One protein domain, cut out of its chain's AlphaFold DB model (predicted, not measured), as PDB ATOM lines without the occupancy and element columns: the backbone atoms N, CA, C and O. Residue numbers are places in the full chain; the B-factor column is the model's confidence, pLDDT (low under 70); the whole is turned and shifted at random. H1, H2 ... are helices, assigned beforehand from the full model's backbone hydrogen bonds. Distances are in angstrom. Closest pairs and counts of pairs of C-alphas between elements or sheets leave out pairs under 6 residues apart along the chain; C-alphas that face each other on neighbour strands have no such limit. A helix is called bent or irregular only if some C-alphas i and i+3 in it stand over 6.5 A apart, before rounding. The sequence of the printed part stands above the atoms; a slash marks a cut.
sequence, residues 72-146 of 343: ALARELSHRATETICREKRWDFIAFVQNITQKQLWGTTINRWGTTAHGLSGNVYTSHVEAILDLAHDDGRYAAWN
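This is residues 72 to 146 of the 343 residues of an uncharacterized protein of Candidatus Woesearchaeota archaeon (UniProt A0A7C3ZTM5). One long helix, H1, runs along one side of the domain, and four short helices cover the same side of it: H4 and H5 pack on its first half, H3 crosses its later half at residues 81 to 85, and H2 only just touches it at residues 85 to 86. H6 turns a corner from H5, away from H1. The printed part has 75 residues, six named helices, H1 to H6 in order, and no named strand: all helix, mostly crossed. It is compact, with a radius of gyration of the C-alphas of 11.2 A, and spans 30 by 26 by 18 A.

H1, residues 72 to 89, is the hub. H2, residues 93 to 99, only just touches it, with 3 pairs of C-alphas within 8 A, the closest Cys 86 and Phe 96, 6.5 A. H3, residues 102 to 107, touches H1 about perpendicular at 85 degrees, closest C-alphas Ala 81 and Leu 105, 6.3 A. H4, residues 118 to 124, touches H1 at a steep tilt of 39 degrees, opposite ways, closest C-alphas Ala 74 and Ser 121, 5.6 A. H5, residues 128 to 138, touches H1 at 71 degrees, only just about perpendicular, closest C-alphas Arg 75 and Leu 135, 5.8 A. H6, residues 140 to 145, touches H5 only at the corner, closest C-alphas Ala 136 and Tyr 142, 5.0 A; it is apart from H1. Every O i to N i+4 pair is within hydrogen-bond range in H1, H2, H3 and H5; H4 has 1 of 3, with 2 of 4 O i to N i+3 pairs, and H6 0 of 2, with 2 of 3.

H1 begins at C-alpha 72 (125.082, -62.548, 56.712) and is 25.8 A long; H5 is 15.3 A. H6 is irregular, with C-alphas 141 and 144 7.8 A apart, and ends at C-alpha 145 (126.441, -46.773, 48.876).

The C-alphas farthest apart, Trp 113 and Asn 146, are 31.7 A apart. The printed part has no cut, and no link is long. pLDDT is under 70 at residues 102, 117, 119 to 123 and 126 to 127.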
ATOM      1  N   ALA A  72     125.110 -62.175  58.126       79.88
ATOM      2  CA  ALA A  72     125.082 -62.548  56.712       79.88
ATOM      3  C   ALA A  72     123.646 -62.768  56.221       79.88
ATOM      4  O   ALA A  72     123.246 -62.245  55.180       79.88
ATOM      5  N   LEU A  73     122.846 -63.488  57.008       76.62
ATOM      6  CA  LEU A  73     121.447 -63.691  56.674       76.62
ATOM      7  C   LEU A  73     120.628 -62.405  56.853       76.62
ATOM      8  O   LEU A  73     119.792 -62.090  56.008       76.62
ATOM      9  N   ALA A  74     120.885 -61.624  57.907       77.31
ATOM     10  CA  ALA A  74     120.217 -60.336  58.095       77.31
ATOM     11  C   ALA A  74     120.438 -59.395  56.895       77.31
ATOM     12  O   ALA A  74     119.479 -58.783  56.420       77.31
ATOM     13  N   ARG A  75     121.659 -59.368  56.341       81.25
ATOM     14  CA  ARG A  75     121.987 -58.679  55.085       81.25
ATOM     15  C   ARG A  75     121.164 -59.203  53.917       81.25
ATOM     16  O   ARG A  75     120.507 -58.408  53.256       81.25
ATOM     17  N   GLU A  76     121.127 -60.516  53.679       82.12
ATOM     18  CA  GLU A  76     120.339 -61.094  52.575       82.12
ATOM     19  C   GLU A  76     118.872 -60.631  52.610       82.12
ATOM     20  O   GLU A  76     118.291 -60.249  51.591       82.12
ATOM     21  N   LEU A  77     118.272 -60.625  53.795       78.88
ATOM     22  CA  LEU A  77     116.868 -60.272  53.985       78.88
ATOM     23  C   LEU A  77     116.633 -58.772  53.809       78.88
ATOM     24  O   LEU A  77     115.683 -58.368  53.136       78.88
ATOM     25  N   SER A  78     117.516 -57.941  54.366       80.06
ATOM     26  CA  SER A  78     117.485 -56.492  54.165       80.06
ATOM     27  C   SER A  78     117.708 -56.124  52.691       80.06
ATOM     28  O   SER A  78     117.063 -55.200  52.191       80.06
ATOM     29  N   HIS A  79     118.536 -56.882  51.971       85.00
ATOM     30  CA  HIS A  79     118.749 -56.736  50.533       85.00
ATOM     31  C   HIS A  79     117.453 -57.030  49.765       85.00
ATOM     32  O   HIS A  79     116.967 -56.164  49.039       85.00
ATOM     33  N   ARG A  80     116.812 -58.182  50.014       84.12
ATOM     34  CA  ARG A  80     115.525 -58.546  49.387       84.12
ATOM     35  C   ARG A  80     114.414 -57.536  49.680       84.12
ATOM     36  O   ARG A  80     113.625 -57.211  48.791       84.12
ATOM     37  N   ALA A  81     114.346 -57.027  50.912       83.38
ATOM     38  CA  ALA A  81     113.397 -55.978  51.284       83.38
ATOM     39  C   ALA A  81     113.632 -54.708  50.472       83.38
ATOM     40  O   ALA A  81     112.695 -54.136  49.918       83.38
ATOM     41  N   THR A  82     114.895 -54.305  50.363       83.62
ATOM     42  CA  THR A  82     115.284 -53.114  49.617       83.62
ATOM     43  C   THR A  82     114.953 -53.254  48.134       83.62
ATOM     44  O   THR A  82     114.289 -52.381  47.582       83.62
ATOM     45  N   GLU A  83     115.312 -54.374  47.498       87.94
ATOM     46  CA  GLU A  83     114.968 -54.643  46.096       87.94
ATOM     47  C   GLU A  83     113.456 -54.631  45.857       87.94
ATOM     48  O   GLU A  83     112.979 -54.023  44.895       87.94
ATOM     49  N   THR A  84     112.693 -55.259  46.753       85.62
ATOM     50  CA  THR A  84     111.232 -55.307  46.655       85.62
ATOM     51  C   THR A  84     110.636 -53.902  46.706       85.62
ATOM     52  O   THR A  84     109.846 -53.547  45.831       85.62
ATOM     53  N   ILE A  85     111.067 -53.067  47.654       85.25
ATOM     54  CA  ILE A  85     110.584 -51.684  47.787       85.25
ATOM     55  C   ILE A  85     110.973 -50.846  46.575       85.25
ATOM     56  O   ILE A  85     110.115 -50.159  46.018       85.25
ATOM     57  N   CYS A  86     112.237 -50.903  46.150       88.19
ATOM     58  CA  CYS A  86     112.710 -50.163  44.983       88.19
ATOM     59  C   CYS A  86     111.897 -50.527  43.738       88.19
ATOM     60  O   CYS A  86     111.431 -49.639  43.025       88.19
ATOM     61  N   ARG A  87     111.635 -51.821  43.521       90.81
ATOM     62  CA  ARG A  87     110.818 -52.309  42.405       90.81
ATOM     63  C   ARG A  87     109.366 -51.838  42.497       90.81
ATOM     64  O   ARG A  87     108.845 -51.289  41.529       90.81
ATOM     65  N   GLU A  88     108.712 -52.029  43.640       89.06
ATOM     66  CA  GLU A  88     107.298 -51.674  43.831       89.06
ATOM     67  C   GLU A  88     107.047 -50.169  43.733       89.06
ATOM     68  O   GLU A  88     106.045 -49.730  43.169       89.06
ATOM     69  N   LYS A  89     107.958 -49.362  44.284       89.81
ATOM     70  CA  LYS A  89     107.852 -47.901  44.281       89.81
ATOM     71  C   LYS A  89     108.466 -47.251  43.050       89.81
ATOM     72  O   LYS A  89     108.308 -46.044  42.881       89.81
ATOM     73  N   ARG A  90     109.135 -48.037  42.196       92.12
ATOM     74  CA  ARG A  90     109.965 -47.550  41.084       92.12
ATOM     75  C   ARG A  90     110.968 -46.499  41.558       92.12
ATOM     76  O   ARG A  90     111.178 -45.482  40.904       92.12
ATOM     77  N   TRP A  91     111.528 -46.725  42.740       91.00
ATOM     78  CA  TRP A  91     112.549 -45.860  43.301       91.00
ATOM     79  C   TRP A  91     113.903 -46.284  42.767       91.00
ATOM     80  O   TRP A  91     114.266 -47.460  42.822       91.00
ATOM     81  N   ASP A  92     114.651 -45.303  42.274       85.75
ATOM     82  CA  ASP A  92     116.092 -45.443  42.219       85.75
ATOM     83  C   ASP A  92     116.674 -45.388  43.640       85.75
ATOM     84  O   ASP A  92     115.978 -45.222  44.648       85.75
ATOM     85  N   PHE A  93     117.984 -45.544  43.724       77.50
ATOM     86  CA  PHE A  93     118.679 -45.569  44.997       77.50
ATOM     87  C   PHE A  93     118.543 -44.265  45.805       77.50
ATOM     88  O   PHE A  93     118.318 -44.313  47.015       77.50
ATOM     89  N   ILE A  94     118.641 -43.104  45.153       80.12
ATOM     90  CA  ILE A  94     118.533 -41.808  45.835       80.12
ATOM     91  C   ILE A  94     117.118 -41.656  46.397       80.12
ATOM     92  O   ILE A  94     116.941 -41.314  47.568       80.12
ATOM     93  N   ALA A  95     116.112 -41.991  45.591       83.81
ATOM     94  CA  ALA A  95     114.723 -41.991  46.007       83.81
ATOM     95  C   ALA A  95     114.472 -42.973  47.160       83.81
ATOM     96  O   ALA A  95     113.709 -42.639  48.066       83.81
ATOM     97  N   PHE A  96     115.125 -44.140  47.177       86.19
ATOM     98  CA  PHE A  96     115.028 -45.087  48.285       86.19
ATOM     99  C   PHE A  96     115.543 -44.478  49.594       86.19
ATOM    100  O   PHE A  96     114.772 -44.391  50.547       86.19
ATOM    101  N   VAL A  97     116.784 -43.978  49.638       80.38
ATOM    102  CA  VAL A  97     117.376 -43.385  50.859       80.38
ATOM    103  C   VAL A  97     116.538 -42.207  51.375       80.38
ATOM    104  O   VAL A  97     116.243 -42.121  52.566       80.38
ATOM    105  N   GLN A  98     116.062 -41.345  50.473       78.00
ATOM    106  CA  GLN A  98     115.273 -40.158  50.825       78.00
ATOM    107  C   GLN A  98     113.868 -40.466  51.355       78.00
ATOM    108  O   GLN A  98     113.277 -39.650  52.075       78.00
ATOM    109  N   ASN A  99     113.271 -41.585  50.944       82.38
ATOM    110  CA  ASN A  99     111.845 -41.836  51.162       82.38
ATOM    111  C   ASN A  99     111.546 -43.057  52.014       82.38
ATOM    112  O   ASN A  99     110.421 -43.153  52.513       82.38
ATOM    113  N   ILE A 100     112.514 -43.948  52.218       83.62
ATOM    114  CA  ILE A 100     112.315 -45.135  53.033       83.62
ATOM    115  C   ILE A 100     111.928 -44.750  54.463       83.62
ATOM    116  O   ILE A 100     112.538 -43.901  55.115       83.62
ATOM    117  N   THR A 101     110.879 -45.395  54.961       77.88
ATOM    118  CA  THR A 101     110.478 -45.326  56.365       77.88
ATOM    119  C   THR A 101     110.685 -46.678  57.030       77.88
ATOM    120  O   THR A 101     110.572 -47.724  56.390       77.88
ATOM    121  N   GLN A 102     110.900 -46.663  58.345       68.88
ATOM    122  CA  GLN A 102     110.964 -47.868  59.179       68.88
ATOM    123  C   GLN A 102     109.755 -48.789  58.951       68.88
ATOM    124  O   GLN A 102     109.913 -49.984  58.730       68.88
ATOM    125  N   LYS A 103     108.540 -48.226  58.894       77.50
ATOM    126  CA  LYS A 103     107.318 -49.003  58.641       77.50
ATOM    127  C   LYS A 103     107.327 -49.696  57.277       77.50
ATOM    128  O   LYS A 103     106.830 -50.811  57.177       77.50
ATOM    129  N   GLN A 104     107.850 -49.043  56.240       80.94
ATOM    130  CA  GLN A 104     107.930 -49.642  54.909       80.94
ATOM    131  C   GLN A 104     108.937 -50.786  54.897       80.94
ATOM    132  O   GLN A 104     108.552 -51.891  54.550       80.94
ATOM    133  N   LEU A 105     110.171 -50.566  55.361       71.94
ATOM    134  CA  LEU A 105     111.203 -51.606  55.320       71.94
ATOM    135  C   LEU A 105     110.806 -52.856  56.120       71.94
ATOM    136  O   LEU A 105     110.961 -53.971  55.638       71.94
ATOM    137  N   TRP A 106     110.245 -52.678  57.316       71.62
ATOM    138  CA  TRP A 106     109.789 -53.782  58.163       71.62
ATOM    139  C   TRP A 106     108.457 -54.395  57.743       71.62
ATOM    140  O   TRP A 106     108.225 -55.572  58.002       71.62
ATOM    141  N   GLY A 107     107.572 -53.618  57.125       75.94
ATOM    142  CA  GLY A 107     106.289 -54.110  56.630       75.94
ATOM    143  C   GLY A 107     106.391 -54.810  55.279       75.94
ATOM    144  O   GLY A 107     105.455 -55.508  54.902       75.94
ATOM    145  N   THR A 108     107.495 -54.628  54.550       81.94
ATOM    146  CA  THR A 108     107.676 -55.247  53.241       81.94
ATOM    147  C   THR A 108     107.862 -56.745  53.377       81.94
ATOM    148  O   THR A 108     108.812 -57.240  53.989       81.94
ATOM    149  N   THR A 109     106.943 -57.448  52.734       81.19
ATOM    150  CA  THR A 109     107.020 -58.871  52.469       81.19
ATOM    151  C   THR A 109     108.167 -59.146  51.493       81.19
ATOM    152  O   THR A 109     108.173 -58.629  50.380       81.19
ATOM    153  N   ILE A 110     109.150 -59.947  51.906       76.38
ATOM    154  CA  ILE A 110     110.377 -60.230  51.136       76.38
ATOM    155  C   ILE A 110     110.316 -61.542  50.347       76.38
ATOM    156  O   ILE A 110     111.248 -61.879  49.615       76.38
ATOM    157  N   ASN A 111     109.236 -62.306  50.508       74.12
ATOM    158  CA  ASN A 111     108.945 -63.511  49.740       74.12
ATOM    159  C   ASN A 111     107.435 -63.794  49.711       74.12
ATOM    160  O   ASN A 111     106.668 -63.217  50.472       74.12
ATOM    161  N   ARG A 112     106.986 -64.716  48.857       75.12
ATOM    162  CA  ARG A 112     105.552 -65.033  48.721       75.12
ATOM    163  C   ARG A 112     104.888 -65.600  49.985       75.12
ATOM    164  O   ARG A 112     103.666 -65.656  50.040       75.12
ATOM    165  N   TRP A 113     105.670 -66.011  50.983       73.25
ATOM    166  CA  TRP A 113     105.180 -66.633  52.216       73.25
ATOM    167  C   TRP A 113     104.766 -65.612  53.281       73.25
ATOM    168  O   TRP A 113     104.301 -65.992  54.353       73.25
ATOM    169  N   GLY A 114     104.902 -64.312  52.997       71.88
ATOM    170  CA  GLY A 114     104.524 -63.253  53.933       71.88
ATOM    171  C   GLY A 114     105.610 -62.913  54.953       71.88
ATOM    172  O   GLY A 114     105.367 -62.094  55.839       71.88
ATOM    173  N   THR A 115     106.808 -63.494  54.832       72.25
ATOM    174  CA  THR A 115     107.957 -63.135  55.667       72.25
ATOM    175  C   THR A 115     108.294 -61.673  55.442       72.25
ATOM    176  O   THR A 115     108.423 -61.236  54.299       72.25
ATOM    177  N   THR A 116     108.470 -60.916  56.522       73.81
ATOM    178  CA  THR A 116     108.887 -59.515  56.452       73.81
ATOM    179  C   THR A 116     110.283 -59.324  57.029       73.81
ATOM    180  O   THR A 116     110.750 -60.117  57.850       73.81
ATOM    181  N   ALA A 117     110.958 -58.236  56.650       69.06
ATOM    182  CA  ALA A 117     112.271 -57.910  57.215       69.06
ATOM    183  C   ALA A 117     112.219 -57.613  58.730       69.06
ATOM    184  O   ALA A 117     113.239 -57.693  59.415       69.06
ATOM    185  N   HIS A 118     111.037 -57.297  59.278       70.00
ATOM    186  CA  HIS A 118     110.868 -56.911  60.681       70.00
ATOM    187  C   HIS A 118     111.363 -57.956  61.671       70.00
ATOM    188  O   HIS A 118     112.122 -57.625  62.582       70.00
ATOM    189  N   GLY A 119     110.939 -59.209  61.489       60.34
ATOM    190  CA  GLY A 119     111.206 -60.275  62.451       60.34
ATOM    191  C   GLY A 119     112.690 -60.603  62.608       60.34
ATOM    192  O   GLY A 119     113.057 -61.269  63.573       60.34
ATOM    193  N   LEU A 120     113.527 -60.150  61.667       60.62
ATOM    194  CA  LEU A 120     114.869 -60.675  61.427       60.62
ATOM    195  C   LEU A 120     115.922 -59.587  61.619       60.62
ATOM    196  O   LEU A 120     116.831 -59.736  62.435       60.62
ATOM    197  N   SER A 121     115.739 -58.429  60.976       61.06
ATOM    198  CA  SER A 121     116.626 -57.279  61.166       61.06
ATOM    199  C   SER A 121     116.533 -56.716  62.588       61.06
ATOM    200  O   SER A 121     117.534 -56.240  63.108       61.06
ATOM    201  N   GLY A 122     115.359 -56.790  63.233       61.81
ATOM    202  CA  GLY A 122     115.139 -56.254  64.584       61.81
ATOM    203  C   GLY A 122     115.869 -57.002  65.709       61.81
ATOM    204  O   GLY A 122     116.045 -56.438  66.783       61.81
ATOM    205  N   ASN A 123     116.319 -58.240  65.466       64.50
ATOM    206  CA  ASN A 123     117.101 -59.022  66.436       64.50
ATOM    207  C   ASN A 123     118.618 -58.861  66.251       64.50
ATOM    208  O   ASN A 123     119.393 -59.128  67.171       64.50
ATOM    209  N   VAL A 124     119.055 -58.429  65.064       70.00
ATOM    210  CA  VAL A 124     120.474 -58.251  64.726       70.00
ATOM    211  C   VAL A 124     120.892 -56.791  64.870       70.00
ATOM    212  O   VAL A 124     121.896 -56.504  65.530       70.00
ATOM    213  N   TYR A 125     120.101 -55.867  64.338       71.19
ATOM    214  CA  TYR A 125     120.403 -54.440  64.338       71.19
ATOM    215  C   TYR A 125     119.544 -53.689  65.347       71.19
ATOM    216  O   TYR A 125     118.378 -54.010  65.572       71.19
ATOM    217  N   THR A 126     120.117 -52.638  65.925       68.19
ATOM    218  CA  THR A 126     119.395 -51.713  66.808       68.19
ATOM    219  C   THR A 126     118.467 -50.789  66.021       68.19
ATOM    220  O   THR A 126     117.496 -50.259  66.563       68.19
ATOM    221  N   SER A 127     118.745 -50.598  64.726       69.50
ATOM    222  CA  SER A 127     117.941 -49.772  63.832       69.50
ATOM    223  C   SER A 127     118.004 -50.238  62.373       69.50
ATOM    224  O   SER A 127     118.857 -51.017  61.964       69.50
ATOM    225  N   HIS A 128     117.094 -49.715  61.555       70.06
ATOM    226  CA  HIS A 128     117.030 -49.988  60.112       70.06
ATOM    227  C   HIS A 128     118.180 -49.366  59.353       70.06
ATOM    228  O   HIS A 128     118.686 -49.925  58.390       70.06
ATOM    229  N   VAL A 129     118.534 -48.166  59.796       75.00
ATOM    230  CA  VAL A 129     119.633 -47.396  59.251       75.00
ATOM    231  C   VAL A 129     120.912 -48.204  59.404       75.00
ATOM    232  O   VAL A 129     121.653 -48.341  58.447       75.00
ATOM    233  N   GLU A 130     121.111 -48.837  60.559       75.81
ATOM    234  CA  GLU A 130     122.237 -49.742  60.786       75.81
ATOM    235  C   GLU A 130     122.230 -50.938  59.819       75.81
ATOM    236  O   GLU A 130     123.261 -51.221  59.225       75.81
ATOM    237  N   ALA A 131     121.077 -51.576  59.580       76.75
ATOM    238  CA  ALA A 131     120.971 -52.680  58.618       76.75
ATOM    239  C   ALA A 131     121.308 -52.259  57.174       76.75
ATOM    240  O   ALA A 131     121.961 -52.998  56.441       76.75
ATOM    241  N   ILE A 132     120.867 -51.068  56.755       78.69
ATOM    242  CA  ILE A 132     121.142 -50.534  55.412       78.69
ATOM    243  C   ILE A 132     122.604 -50.094  55.284       78.69
ATOM    244  O   ILE A 132     123.204 -50.301  54.236       78.69
ATOM    245  N   LEU A 133     123.189 -49.505  56.328       82.75
ATOM    246  CA  LEU A 133     124.601 -49.118  56.334       82.75
ATOM    247  C   LEU A 133     125.522 -50.333  56.337       82.75
ATOM    248  O   LEU A 133     126.520 -50.348  55.631       82.75
ATOM    249  N   ASP A 134     125.172 -51.363  57.100       83.00
ATOM    250  CA  ASP A 134     125.898 -52.628  57.099       83.00
ATOM    251  C   ASP A 134     125.837 -53.292  55.715       83.00
ATOM    252  O   ASP A 134     126.857 -53.733  55.194       83.00
ATOM    253  N   LEU A 135     124.670 -53.267  55.061       82.94
ATOM    254  CA  LEU A 135     124.546 -53.652  53.654       82.94
ATOM    255  C   LEU A 135     125.417 -52.810  52.723       82.94
ATOM    256  O   LEU A 135     126.073 -53.361  51.848       82.94
ATOM    257  N   ALA A 136     125.403 -51.491  52.894       84.44
ATOM    258  CA  ALA A 136     126.165 -50.571  52.068       84.44
ATOM    259  C   ALA A 136     127.672 -50.840  52.147       84.44
ATOM    260  O   ALA A 136     128.330 -50.834  51.113       84.44
ATOM    261  N   HIS A 137     128.190 -51.090  53.352       83.12
ATOM    262  CA  HIS A 137     129.620 -51.252  53.606       83.12
ATOM    263  C   HIS A 137     130.153 -52.651  53.278       83.12
ATOM    264  O   HIS A 137     131.266 -52.767  52.765       83.12
ATOM    265  N   ASP A 138     129.383 -53.705  53.565       81.81
ATOM    266  CA  ASP A 138     129.895 -55.081  53.508       81.81
ATOM    267  C   ASP A 138     129.438 -55.873  52.276       81.81
ATOM    268  O   ASP A 138     130.008 -56.924  51.974       81.81
ATOM    269  N   ASP A 139     128.424 -55.409  51.542       78.69
ATOM    270  CA  ASP A 139     127.946 -56.083  50.337       78.69
ATOM    271  C   ASP A 139     128.375 -55.312  49.085       78.69
ATOM    272  O   ASP A 139     127.874 -54.230  48.782       78.69
ATOM    273  N   GLY A 140     129.293 -55.896  48.309       79.19
ATOM    274  CA  GLY A 140     129.864 -55.260  47.118       79.19
ATOM    275  C   GLY A 140     128.836 -54.848  46.054       79.19
ATOM    276  O   GLY A 140     129.121 -53.964  45.246       79.19
ATOM    277  N   ARG A 141     127.619 -55.414  46.071       80.69
ATOM    278  CA  ARG A 141     126.509 -54.975  45.201       80.69
ATOM    279  C   ARG A 141     126.057 -53.550  45.516       80.69
ATOM    280  O   ARG A 141     125.539 -52.858  44.643       80.69
ATOM    281  N   TYR A 142     126.297 -53.114  46.746       80.06
ATOM    282  CA  TYR A 142     126.006 -51.790  47.263       80.06
ATOM    283  C   TYR A 142     127.260 -50.928  47.409       80.06
ATOM    284  O   TYR A 142     127.212 -49.911  48.082       80.06
ATOM    285  N   ALA A 143     128.363 -51.230  46.715       78.75
ATOM    286  CA  ALA A 143     129.580 -50.408  46.779       78.75
ATOM    287  C   ALA A 143     129.346 -48.924  46.418       78.75
ATOM    288  O   ALA A 143     130.034 -48.032  46.912       78.75
ATOM    289  N   ALA A 144     128.331 -48.636  45.595       77.75
ATOM    290  CA  ALA A 144     127.889 -47.272  45.301       77.75
ATOM    291  C   ALA A 144     127.253 -46.547  46.508       77.75
ATOM    292  O   ALA A 144     126.867 -45.388  46.368       77.75
ATOM    293  N   TRP A 145     127.078 -47.231  47.642       79.88
ATOM    294  CA  TRP A 145     126.441 -46.773  48.876       79.88
ATOM    295  C   TRP A 145     127.458 -46.587  50.011       79.88
ATOM    296  O   TRP A 145     127.062 -46.210  51.107       79.88
ATOM    297  N   ASN A 146     128.752 -46.823  49.769       81.19
ATOM    298  CA  ASN A 146     129.803 -46.765  50.795       81.19
ATOM    299  C   ASN A 146     129.950 -45.399  51.493       81.19
ATOM    300  O   ASN A 146     130.574 -45.301  52.545       81.19
TER     301      ASN A 146